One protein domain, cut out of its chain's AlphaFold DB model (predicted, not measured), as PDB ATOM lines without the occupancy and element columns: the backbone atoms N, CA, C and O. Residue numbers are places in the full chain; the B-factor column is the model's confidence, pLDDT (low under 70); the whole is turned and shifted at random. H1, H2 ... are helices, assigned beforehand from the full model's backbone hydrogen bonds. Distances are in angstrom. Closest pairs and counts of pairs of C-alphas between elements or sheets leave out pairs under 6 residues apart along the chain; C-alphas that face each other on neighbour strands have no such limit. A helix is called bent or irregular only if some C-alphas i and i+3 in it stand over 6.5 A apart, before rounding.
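What this domain is: This is residues 2 to 91 of the 97 residues of a protein of Actinomycetales bacterium (UniProt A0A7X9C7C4). A flat, open V of two helices: H3 and the longer H4 run opposite ways, meet near the link between them and spread apart from there. At the open end, H2 carries on the arm of H3 and H1 folds back to the start of H3, while the small H5 follows the far end of H4. The printed part has 90 residues, with five named helices in the order H1 H2 H3 H4 H5 and no named strand, an all-helix class. It is only just extended, close to loose, with a radius of gyration of the C-alphas of 18.5 A and spans of 49 by 41 by 16 A.

Where its parts are: H1, residues 2 to 12, begins at C-alpha 2 (256.702, 295.299, 183.324) and is 17.0 A long; it is irregular, but only just, with C-alphas 6 and 9 6.8 A apart. H2 is residues 20 to 25, 10.6 A. H3, residues 27 to 42, measures 22.6 A. H4, residues 49 to 77, measures 39.7 A from C-alpha 49 (240.284, 302.176, 212.322); it has a kink of 36 degrees near residue 71 and is irregular, with C-alphas 72 and 75 7.5 A apart. H5 is residues 84 to 88, 6.2 A.

How they stand to each other: H1 and H3 touch only at their ends, closest at the C-alphas of Leu 3 and Trp 29, 5.3 A. H1 and H2 are close but not clearly touching. H3 and H4 form a helical hairpin at a shallow tilt of 32 degrees, only just short of steep; residues 38 to 42 touch 51 to 59, closest at the C-alphas of Ile 42 and Gly 55, 4.3 A. H4 and H5 are near each other. In H3 and H5 every O i to N i+4 pair is within hydrogen-bond range; H4 has 23 of 25, H1 3 of 7 with 5 of 8 i+3 pairs, and H2 0 of 2 with 3 of 3.

The domain as a whole: The C-alphas farthest apart, of Glu 15 and Arg 49, are 52.6 A apart. The printed part has no cut, no link is long, and no printed residue is under 70 in pLDDT.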
ATOM      1  N   GLY A   2     256.377 296.722 183.544       80.75
ATOM      2  CA  GLY A   2     256.702 295.299 183.324       80.75
ATOM      3  C   GLY A   2     255.562 294.399 182.817       80.75
ATOM      4  O   GLY A   2     255.783 293.629 181.891       80.75
ATOM      5  N   LEU A   3     254.332 294.544 183.332       87.19
ATOM      6  CA  LEU A   3     253.175 293.773 182.846       87.19
ATOM      7  C   LEU A   3     252.858 294.065 181.368       87.19
ATOM      8  O   LEU A   3     252.744 293.150 180.562       87.19
ATOM      9  N   ALA A   4     252.755 295.346 181.006       87.62
ATOM     10  CA  ALA A   4     252.471 295.767 179.636       87.62
ATOM     11  C   ALA A   4     253.605 295.379 178.675       87.62
ATOM     12  O   ALA A   4     253.335 294.880 177.589       87.62
ATOM     13  N   ALA A   5     254.863 295.540 179.098       87.38
ATOM     14  CA  ALA A   5     256.028 295.122 178.321       87.38
ATOM     15  C   ALA A   5     256.065 293.603 178.091       87.38
ATOM     16  O   ALA A   5     256.524 293.159 177.046       87.38
ATOM     17  N   GLY A   6     255.564 292.813 179.044       87.88
ATOM     18  CA  GLY A   6     255.478 291.363 178.906       87.88
ATOM     19  C   GLY A   6     254.269 290.865 178.110       87.88
ATOM     20  O   GLY A   6     254.366 289.802 177.508       87.88
ATOM     21  N   TYR A   7     253.152 291.604 178.088       89.19
ATOM     22  CA  TYR A   7     251.908 291.186 177.423       89.19
ATOM     23  C   TYR A   7     251.739 291.747 176.001       89.19
ATOM     24  O   TYR A   7     251.417 291.002 175.080       89.19
ATOM     25  N   LEU A   8     251.965 293.049 175.799       91.56
ATOM     26  CA  LEU A   8     251.651 293.726 174.532       91.56
ATOM     27  C   LEU A   8     252.399 293.186 173.301       91.56
ATOM     28  O   LEU A   8     251.768 293.132 172.246       91.56
ATOM     29  N   PRO A   9     253.676 292.753 173.376       89.19
ATOM     30  CA  PRO A   9     254.364 292.211 172.204       89.19
ATOM     31  C   PRO A   9     253.648 291.013 171.575       89.19
ATOM     32  O   PRO A   9     253.669 290.867 170.360       89.19
ATOM     33  N   TRP A  10     252.956 290.191 172.369       85.94
ATOM     34  CA  TRP A  10     252.232 289.022 171.862       85.94
ATOM     35  C   TRP A  10     251.034 289.389 170.985       85.94
ATOM     36  O   TRP A  10     250.657 288.608 170.117       85.94
ATOM     37  N   LEU A  11     250.473 290.592 171.153       88.19
ATOM     38  CA  LEU A  11     249.391 291.089 170.299       88.19
ATOM     39  C   LEU A  11     249.869 291.394 168.873       88.19
ATOM     40  O   LEU A  11     249.055 291.443 167.956       88.19
ATOM     41  N   LEU A  12     251.179 291.582 168.684       90.31
ATOM     42  CA  LEU A  12     251.792 291.840 167.380       90.31
ATOM     43  C   LEU A  12     252.119 290.555 166.608       90.31
ATOM     44  O   LEU A  12     252.423 290.644 165.426       90.31
ATOM     45  N   PHE A  13     252.069 289.392 167.269       87.81
ATOM     46  CA  PHE A  13     252.443 288.090 166.703       87.81
ATOM     47  C   PHE A  13     251.311 287.061 166.824       87.81
ATOM     48  O   PHE A  13     251.541 285.888 167.126       87.81
ATOM     49  N   SER A  14     250.067 287.506 166.619       83.12
ATOM     50  CA  SER A  14     248.862 286.669 166.745       83.12
ATOM     51  C   SER A  14     248.785 285.522 165.726       83.12
ATOM     52  O   SER A  14     248.078 284.542 165.941       83.12
ATOM     53  N   GLU A  15     249.539 285.625 164.633       90.88
ATOM     54  CA  GLU A  15     249.684 284.611 163.588       90.88
ATOM     55  C   GLU A  15     250.569 283.421 163.999       90.88
ATOM     56  O   GLU A  15     250.694 282.444 163.255       90.88
ATOM     57  N   ARG A  16     251.204 283.486 165.175       89.62
ATOM     58  CA  ARG A  16     251.960 282.379 165.767       89.62
ATOM     59  C   ARG A  16     251.093 281.637 166.778       89.62
ATOM     60  O   ARG A  16     250.248 282.219 167.447       89.62
ATOM     61  N   THR A  17     251.341 280.342 166.943       91.88
ATOM     62  CA  THR A  17     250.706 279.555 168.005       91.88
ATOM     63  C   THR A  17     251.163 280.057 169.377       91.88
ATOM     64  O   THR A  17     252.361 280.096 169.655       91.88
ATOM     65  N   ILE A  18     250.210 280.419 170.239       90.94
ATOM     66  CA  ILE A  18     250.452 280.961 171.583       90.94
ATOM     67  C   ILE A  18     249.848 280.015 172.625       90.94
ATOM     68  O   ILE A  18     248.709 279.575 172.485       90.94
ATOM     69  N   PHE A  19     250.602 279.735 173.692       91.06
ATOM     70  CA  PHE A  19     250.162 278.898 174.811       91.06
ATOM     71  C   PHE A  19     250.113 279.701 176.114       91.06
ATOM     72  O   PHE A  19     250.937 280.588 176.339       91.06
ATOM     73  N   THR A  20     249.210 279.326 177.027       89.31
ATOM     74  CA  THR A  20     249.064 279.966 178.350       89.31
ATOM     75  C   THR A  20     250.361 279.963 179.163       89.31
ATOM     76  O   THR A  20     250.597 280.875 179.942       89.31
ATOM     77  N   PHE A  21     251.259 278.999 178.943       91.88
ATOM     78  CA  PHE A  21     252.576 278.961 179.585       91.88
ATOM     79  C   PHE A  21     253.377 280.274 179.446       91.88
ATOM     80  O   PHE A  21     254.102 280.655 180.366       91.88
ATOM     81  N   TYR A  22     253.218 281.016 178.344       92.44
ATOM     82  CA  TYR A  22     253.967 282.259 178.110       92.44
ATOM     83  C   TYR A  22     253.633 283.376 179.104       92.44
ATOM     84  O   TYR A  22     254.432 284.299 179.279       92.44
ATOM     85  N   THR A  23     252.515 283.278 179.830       92.81
ATOM     86  CA  THR A  23     252.176 284.255 180.871       92.81
ATOM     87  C   THR A  23     253.159 284.244 182.040       92.81
ATOM     88  O   THR A  23     253.244 285.233 182.770       92.81
ATOM     89  N   VAL A  24     253.941 283.169 182.217       94.44
ATOM     90  CA  VAL A  24     254.928 283.060 183.305       94.44
ATOM     91  C   VAL A  24     255.958 284.196 183.269       94.44
ATOM     92  O   VAL A  24     256.383 284.670 184.320       94.44
ATOM     93  N   ALA A  25     256.289 284.700 182.073       93.75
ATOM     94  CA  ALA A  25     257.264 285.771 181.875       93.75
ATOM     95  C   ALA A  25     256.848 287.099 182.530       93.75
ATOM     96  O   ALA A  25     257.703 287.892 182.927       93.75
ATOM     97  N   PHE A  26     255.543 287.349 182.663       94.25
ATOM     98  CA  PHE A  26     255.021 288.577 183.266       94.25
ATOM     99  C   PHE A  26     254.179 288.355 184.525       94.25
ATOM    100  O   PHE A  26     253.771 289.331 185.160       94.25
ATOM    101  N   ALA A  27     253.975 287.100 184.932       95.38
ATOM    102  CA  ALA A  27     253.261 286.744 186.154       95.38
ATOM    103  C   ALA A  27     253.776 287.486 187.408       95.38
ATOM    104  O   ALA A  27     252.936 288.007 188.143       95.38
ATOM    105  N   PRO A  28     255.097 287.658 187.651       96.44
ATOM    106  CA  PRO A  28     255.574 288.387 188.832       96.44
ATOM    107  C   PRO A  28     255.078 289.837 188.892       96.44
ATOM    108  O   PRO A  28     254.706 290.330 189.956       96.44
ATOM    109  N   TRP A  29     255.010 290.518 187.744       96.00
ATOM    110  CA  TRP A  29     254.511 291.893 187.667       96.00
ATOM    111  C   TRP A  29     253.021 291.973 187.979       96.00
ATOM    112  O   TRP A  29     252.593 292.895 188.671       96.00
ATOM    113  N   LEU A  30     252.242 290.995 187.512       95.19
ATOM    114  CA  LEU A  30     250.827 290.891 187.854       95.19
ATOM    115  C   LEU A  30     250.637 290.690 189.364       95.19
ATOM    116  O   LEU A  30     249.809 291.373 189.963       95.19
ATOM    117  N   MET A  31     251.442 289.826 189.991       96.50
ATOM    118  CA  MET A  31     251.374 289.591 191.440       96.50
ATOM    119  C   MET A  31     251.679 290.860 192.245       96.50
ATOM    120  O   MET A  31     250.968 291.160 193.202       96.50
ATOM    121  N   LEU A  32     252.674 291.652 191.832       96.88
ATOM    122  CA  LEU A  32     252.969 292.945 192.461       96.88
ATOM    123  C   LEU A  32     251.824 293.951 192.284       96.88
ATOM    124  O   LEU A  32     251.480 294.655 193.234       96.88
ATOM    125  N   CYS A  33     251.204 294.006 191.102       96.94
ATOM    126  CA  CYS A  33     250.028 294.846 190.873       96.94
ATOM    127  C   CYS A  33     248.863 294.450 191.790       96.94
ATOM    128  O   CYS A  33     248.258 295.323 192.409       96.94
ATOM    129  N   LEU A  34     248.575 293.152 191.929       97.19
ATOM    130  CA  LEU A  34     247.532 292.660 192.834       97.19
ATOM    131  C   LEU A  34     247.858 292.973 194.296       97.19
ATOM    132  O   LEU A  34     246.990 293.458 195.018       97.19
ATOM    133  N   ALA A  35     249.105 292.765 194.727       97.31
ATOM    134  CA  ALA A  35     249.551 293.108 196.076       97.31
ATOM    135  C   ALA A  35     249.373 294.606 196.372       97.31
ATOM    136  O   ALA A  35     248.861 294.973 197.430       97.31
ATOM    137  N   TYR A  36     249.726 295.468 195.416       97.44
ATOM    138  CA  TYR A  36     249.523 296.908 195.528       97.44
ATOM    139  C   TYR A  36     248.037 297.275 195.628       97.44
ATOM    140  O   TYR A  36     247.649 298.019 196.525       97.44
ATOM    141  N   VAL A  37     247.183 296.709 194.767       97.81
ATOM    142  CA  VAL A  37     245.730 296.939 194.821       97.81
ATOM    143  C   VAL A  37     245.148 296.467 196.155       97.81
ATOM    144  O   VAL A  37     244.381 297.200 196.773       97.81
ATOM    145  N   MET A  38     245.551 295.298 196.656       98.12
ATOM    146  CA  MET A  38     245.131 294.819 197.977       98.12
ATOM    147  C   MET A  38     245.575 295.770 199.097       98.12
ATOM    148  O   MET A  38     244.785 296.060 199.993       98.12
ATOM    149  N   ALA A  39     246.789 296.322 199.031       96.94
ATOM    150  CA  ALA A  39     247.243 297.331 199.989       96.94
ATOM    151  C   ALA A  39     246.387 298.613 199.936       96.94
ATOM    152  O   ALA A  39     246.027 299.151 200.984       96.94
ATOM    153  N   LEU A  40     245.989 299.066 198.740       96.88
ATOM    154  CA  LEU A  40     245.053 300.186 198.587       96.88
ATOM    155  C   LEU A  40     243.672 299.867 199.181       96.88
ATOM    156  O   LEU A  40     243.082 300.715 199.852       96.88
ATOM    157  N   VAL A  41     243.178 298.639 198.995       97.38
ATOM    158  CA  VAL A  41     241.909 298.177 199.582       97.38
ATOM    159  C   VAL A  41     241.981 298.141 201.111       97.38
ATOM    160  O   VAL A  41     241.013 298.537 201.762       97.38
ATOM    161  N   ILE A  42     243.113 297.750 201.708       97.50
ATOM    162  CA  ILE A  42     243.354 297.816 203.167       97.50
ATOM    163  C   ILE A  42     243.420 299.265 203.672       97.50
ATOM    164  O   ILE A  42     243.054 299.545 204.813       97.50
ATOM    165  N   GLY A  43     243.815 300.204 202.818       94.44
ATOM    166  CA  GLY A  43     243.842 301.628 203.129       94.44
ATOM    167  C   GLY A  43     245.108 302.085 203.868       94.44
ATOM    168  O   GLY A  43     245.857 301.275 204.423       94.44
ATOM    169  N   PRO A  44     245.371 303.405 203.860       93.38
ATOM    170  CA  PRO A  44     246.594 303.985 204.407       93.38
ATOM    171  C   PRO A  44     246.662 303.878 205.936       93.38
ATOM    172  O   PRO A  44     245.652 303.712 206.618       93.38
ATOM    173  N   ALA A  45     247.866 304.026 206.495       89.75
ATOM    174  CA  ALA A  45     248.100 303.862 207.932       89.75
ATOM    175  C   ALA A  45     247.294 304.833 208.814       89.75
ATOM    176  O   ALA A  45     246.901 304.447 209.911       89.75
ATOM    177  N   GLY A  46     247.037 306.052 208.323       91.44
ATOM    178  CA  GLY A  46     246.236 307.077 209.002       91.44
ATOM    179  C   GLY A  46     244.735 307.021 208.704       91.44
ATOM    180  O   GLY A  46     244.019 307.945 209.077       91.44
ATOM    181  N   ALA A  47     244.257 305.996 207.995       90.69
ATOM    182  CA  ALA A  47     242.827 305.812 207.793       90.69
ATOM    183  C   ALA A  47     242.115 305.480 209.108       90.69
ATOM    184  O   ALA A  47     242.709 304.887 210.012       90.69
ATOM    185  N   ASP A  48     240.822 305.802 209.164       95.12
ATOM    186  CA  ASP A  48     239.969 305.405 210.276       95.12
ATOM    187  C   ASP A  48     240.061 303.890 210.560       95.12
ATOM    188  O   ASP A  48     240.198 303.058 209.647       95.12
ATOM    189  N   ARG A  49     240.018 303.538 211.850       94.44
ATOM    190  CA  ARG A  49     240.284 302.176 212.322       94.44
ATOM    191  C   ARG A  49     239.259 301.193 211.772       94.44
ATOM    192  O   ARG A  49     239.660 300.111 211.340       94.44
ATOM    193  N   GLU A  50     237.978 301.555 211.747       95.75
ATOM    194  CA  GLU A  50     236.918 300.673 211.247       95.75
ATOM    195  C   GLU A  50     237.077 300.420 209.750       95.75
ATOM    196  O   GLU A  50     237.059 299.269 209.306       95.75
ATOM    197  N   ARG A  51     237.368 301.472 208.975       94.81
ATOM    198  CA  ARG A  51     237.668 301.348 207.541       94.81
ATOM    199  C   ARG A  51     238.831 300.390 207.313       94.81
ATOM    200  O   ARG A  51     238.752 299.488 206.475       94.81
ATOM    201  N   ARG A  52     239.955 300.585 208.012       95.38
ATOM    202  CA  ARG A  52     241.161 299.753 207.838       95.38
ATOM    203  C   ARG A  52     240.907 298.293 208.225       95.38
ATOM    204  O   ARG A  52     241.337 297.404 207.493       95.38
ATOM    205  N   LEU A  53     240.151 298.052 209.297       96.62
ATOM    206  CA  LEU A  53     239.710 296.710 209.689       96.62
ATOM    207  C   LEU A  53     238.840 296.059 208.610       96.62
ATOM    208  O   LEU A  53     239.133 294.935 208.211       96.62
ATOM    209  N   ALA A  54     237.837 296.763 208.079       97.31
ATOM    210  CA  ALA A  54     236.952 296.231 207.043       97.31
ATOM    211  C   ALA A  54     237.721 295.807 205.778       97.31
ATOM    212  O   ALA A  54     237.542 294.696 205.282       97.31
ATOM    213  N   GLY A  55     238.641 296.647 205.287       97.31
ATOM    214  CA  GLY A  55     239.474 296.280 204.134       97.31
ATOM    215  C   GLY A  55     240.481 295.168 204.435       97.31
ATOM    216  O   GLY A  55     240.724 294.328 203.574       97.31
ATOM    217  N   GLY A  56     241.025 295.122 205.654       97.94
ATOM    218  CA  GLY A  56     241.864 294.014 206.113       97.94
ATOM    219  C   GLY A  56     241.117 292.680 206.125       97.94
ATOM    220  O   GLY A  56     241.622 291.695 205.595       97.94
ATOM    221  N   LEU A  57     239.895 292.660 206.660       98.38
ATOM    222  CA  LEU A  57     239.030 291.477 206.667       98.38
ATOM    223  C   LEU A  57     238.643 291.049 205.249       98.38
ATOM    224  O   LEU A  57     238.672 289.859 204.935       98.38
ATOM    225  N   PHE A  58     238.334 292.002 204.372       98.31
ATOM    226  CA  PHE A  58     238.051 291.706 202.970       98.31
ATOM    227  C   PHE A  58     239.257 291.065 202.268       98.31
ATOM    228  O   PHE A  58     239.129 289.993 201.685       98.31
ATOM    229  N   VAL A  59     240.450 291.662 202.367       98.50
ATOM    230  CA  VAL A  59     241.657 291.092 201.743       98.50
ATOM    231  C   VAL A  59     242.020 289.741 202.362       98.50
ATOM    232  O   VAL A  59     242.332 288.801 201.636       98.50
ATOM    233  N   GLY A  60     241.937 289.610 203.688       98.50
ATOM    234  CA  GLY A  60     242.203 288.350 204.381       98.50
ATOM    235  C   GLY A  60     241.249 287.230 203.958       98.50
ATOM    236  O   GLY A  60     241.697 286.125 203.666       98.50
ATOM    237  N   SER A  61     239.949 287.520 203.863       98.69
ATOM    238  CA  SER A  61     238.947 286.547 203.399       98.69
ATOM    239  C   SER A  61     239.127 286.177 201.927       98.69
ATOM    240  O   SER A  61     239.024 284.999 201.586       98.69
ATOM    241  N   LEU A  62     239.477 287.138 201.067       98.44
ATOM    242  CA  LEU A  62     239.808 286.870 199.667       98.44
ATOM    243  C   LEU A  62     241.023 285.939 199.538       98.44
ATOM    244  O   LEU A  62     240.972 284.967 198.788       98.44
ATOM    245  N   LEU A  63     242.101 286.199 200.281       98.44
ATOM    246  CA  LEU A  63     243.292 285.343 200.277       98.44
ATOM    247  C   LEU A  63     242.985 283.941 200.808       98.44
ATOM    248  O   LEU A  63     243.426 282.956 200.218       98.44
ATOM    249  N   LEU A  64     242.191 283.840 201.879       98.75
ATOM    250  CA  LEU A  64     241.730 282.555 202.398       98.75
ATOM    251  C   LEU A  64     240.948 281.780 201.330       98.75
ATOM    252  O   LEU A  64     241.218 280.602 201.110       98.75
ATOM    253  N   LEU A  65     240.033 282.443 200.620       98.62
ATOM    254  CA  LEU A  65     239.284 281.836 199.523       98.62
ATOM    255  C   LEU A  65     240.214 281.349 198.401       98.62
ATOM    256  O   LEU A  65     240.052 280.224 197.935       98.62
ATOM    257  N   ILE A  66     241.212 282.145 198.003       98.31
ATOM    258  CA  ILE A  66     242.207 281.751 196.989       98.31
ATOM    259  C   ILE A  66     242.950 280.481 197.417       98.31
ATOM    260  O   ILE A  66     243.133 279.575 196.601       98.31
ATOM    261  N   VAL A  67     243.347 280.378 198.688       98.56
ATOM    262  CA  VAL A  67     244.000 279.176 199.227       98.56
ATOM    263  C   VAL A  67     243.054 277.975 199.201       98.56
ATOM    264  O   VAL A  67     243.464 276.897 198.780       98.56
ATOM    265  N   LEU A  68     241.786 278.147 199.584       98.69
ATOM    266  CA  LEU A  68     240.793 277.065 199.554       98.69
ATOM    267  C   LEU A  68     240.527 276.563 198.128       98.69
ATOM    268  O   LEU A  68     240.510 275.356 197.891       98.69
ATOM    269  N   VAL A  69     240.382 277.477 197.164       98.31
ATOM    270  CA  VAL A  69     240.263 277.135 195.738       98.31
ATOM    271  C   VAL A  69     241.529 276.421 195.253       98.31
ATOM    272  O   VAL A  69     241.442 275.402 194.574       98.31
ATOM    273  N   SER A  70     242.707 276.895 195.656       97.94
ATOM    274  CA  SER A  70     243.982 276.255 195.314       97.94
ATOM    275  C   SER A  70     244.087 274.836 195.873       97.94
ATOM    276  O   SER A  70     244.502 273.924 195.164       97.94
ATOM    277  N   ALA A  71     243.652 274.618 197.115       98.19
ATOM    278  CA  ALA A  71     243.598 273.293 197.724       98.19
ATOM    279  C   ALA A  71     242.625 272.362 196.982       98.19
ATOM    280  O   ALA A  71     242.920 271.185 196.783       98.19
ATOM    281  N   PHE A  72     241.491 272.885 196.509       97.88
ATOM    282  CA  PHE A  72     240.532 272.127 195.708       97.88
ATOM    283  C   PHE A  72     241.107 271.681 194.349       97.88
ATOM    284  O   PHE A  72     240.870 270.541 193.933       97.88
ATOM    285  N   PHE A  73     241.898 272.534 193.685       98.06
ATOM    286  CA  PHE A  73     242.567 272.235 192.405       98.06
ATOM    287  C   PHE A  73     243.923 271.528 192.532       98.06
ATOM    288  O   PHE A  73     244.451 271.044 191.530       98.06
ATOM    289  N   TRP A  74     244.466 271.399 193.743       98.00
ATOM    290  CA  TRP A  74     245.770 270.785 194.000       98.00
ATOM    291  C   TRP A  74     245.993 269.422 193.312       98.00
ATOM    292  O   TRP A  74     247.053 269.249 192.701       98.00
ATOM    293  N   PRO A  75     245.033 268.469 193.319       97.75
ATOM    294  CA  PRO A  75     245.207 267.186 192.634       97.75
ATOM    295  C   PRO A  75     245.432 267.322 191.123       97.75
ATOM    296  O   PRO A  75     246.224 266.581 190.549       97.75
ATOM    297  N   VAL A  76     244.777 268.300 190.486       96.75
ATOM    298  CA  VAL A  76     244.917 268.573 189.047       96.75
ATOM    299  C   VAL A  76     246.310 269.124 188.753       96.75
ATOM    300  O   VAL A  76     246.988 268.632 187.857       96.75
ATOM    301  N   TRP A  77     246.774 270.105 189.530       95.94
ATOM    302  CA  TRP A  77     248.091 270.722 189.325       95.94
ATOM    303  C   TRP A  77     249.263 269.785 189.622       95.94
ATOM    304  O   TRP A  77     250.336 269.950 189.049       95.94
ATOM    305  N   THR A  78     249.062 268.806 190.504       97.56
ATOM    306  CA  THR A  78     250.081 267.807 190.861       97.56
ATOM    307  C   THR A  78     249.988 266.517 190.049       97.56
ATOM    308  O   THR A  78     250.801 265.619 190.256       97.56
ATOM    309  N   GLY A  79     249.039 266.417 189.111       96.06
ATOM    310  CA  GLY A  79     248.898 265.250 188.238       96.06
ATOM    311  C   GLY A  79     248.496 263.971 188.977       96.06
ATOM    312  O   GLY A  79     248.936 262.885 188.607       96.06
ATOM    313  N   GLN A  80     247.700 264.086 190.040       97.31
ATOM    314  CA  GLN A  80     247.181 262.923 190.761       97.31
ATOM    315  C   GLN A  80     246.166 262.153 189.908       97.31
ATOM    316  O   GLN A  80     245.477 262.724 189.063       97.31
ATOM    317  N   VAL A  81     246.048 260.847 190.158       96.81
ATOM    318  CA  VAL A  81     245.012 260.018 189.533       96.81
ATOM    319  C   VAL A  81     243.655 260.417 190.113       96.81
ATOM    320  O   VAL A  81     243.465 260.372 191.327       96.81
ATOM    321  N   LEU A  82     242.730 260.822 189.243       96.56
ATOM    322  CA  LEU A  82     241.382 261.264 189.591       96.56
ATOM    323  C   LEU A  82     240.352 260.410 188.855       96.56
ATOM    324  O   LEU A  82     240.508 260.133 187.665       96.56
ATOM    325  N   ASP A  83     239.267 260.063 189.543       96.81
ATOM    326  CA  ASP A  83     238.092 259.495 188.884       96.81
ATOM    327  C   ASP A  83     237.457 260.520 187.934       96.81
ATOM    328  O   ASP A  83     237.551 261.735 188.136       96.81
ATOM    329  N   VAL A  84     236.739 260.040 186.917       95.12
ATOM    330  CA  VAL A  84     236.101 260.903 185.906       95.12
ATOM    331  C   VAL A  84     235.146 261.915 186.542       95.12
ATOM    332  O   VAL A  84     235.140 263.083 186.155       95.12
ATOM    333  N   ASP A  85     234.378 261.519 187.555       96.12
ATOM    334  CA  ASP A  85     233.484 262.444 188.256       96.12
ATOM    335  C   ASP A  85     234.268 263.508 189.034       96.12
ATOM    336  O   ASP A  85     233.888 264.683 189.032       96.12
ATOM    337  N   GLN A  86     235.411 263.130 189.622       95.94
ATOM    338  CA  GLN A  86     236.310 264.059 190.308       95.94
ATOM    339  C   GLN A  86     236.952 265.077 189.383       95.94
ATOM    340  O   GLN A  86     237.117 266.245 189.756       95.94
ATOM    341  N   TRP A  87     237.303 264.641 188.183       95.94
ATOM    342  CA  TRP A  87     237.754 265.520 187.124       95.94
ATOM    343  C   TRP A  87     236.648 266.508 186.735       95.94
ATOM    344  O   TRP A  87     236.849 267.720 186.790       95.94
ATOM    345  N   ARG A  88     235.442 266.008 186.433       95.31
ATOM    346  CA  ARG A  88     234.332 266.822 185.909       95.31
ATOM    347  C   ARG A  88     233.900 267.950 186.843       95.31
ATOM    348  O   ARG A  88     233.716 269.061 186.360       95.31
ATOM    349  N   TYR A  89     233.785 267.728 188.156       95.44
ATOM    350  CA  TYR A  89     233.356 268.808 189.062       95.44
ATOM    351  C   TYR A  89     234.422 269.895 189.293       95.44
ATOM    352  O   TYR A  89     234.115 270.960 189.833       95.44
ATOM    353  N   ARG A  90     235.677 269.650 188.893       96.38
ATOM    354  CA  ARG A  90     236.744 270.663 188.889       96.38
ATOM    355  C   ARG A  90     236.761 271.488 187.603       96.38
ATOM    356  O   ARG A  90     237.280 272.599 187.607       96.38
ATOM    357  N   MET A  91     236.164 270.994 186.521       96.75
ATOM    358  CA  MET A  91     236.089 271.703 185.243       96.75
ATOM    359  C   MET A  91     234.940 272.705 185.257       96.75
ATOM    360  O   MET A  91     233.865 272.473 184.714       96.75
TER     361      MET A  91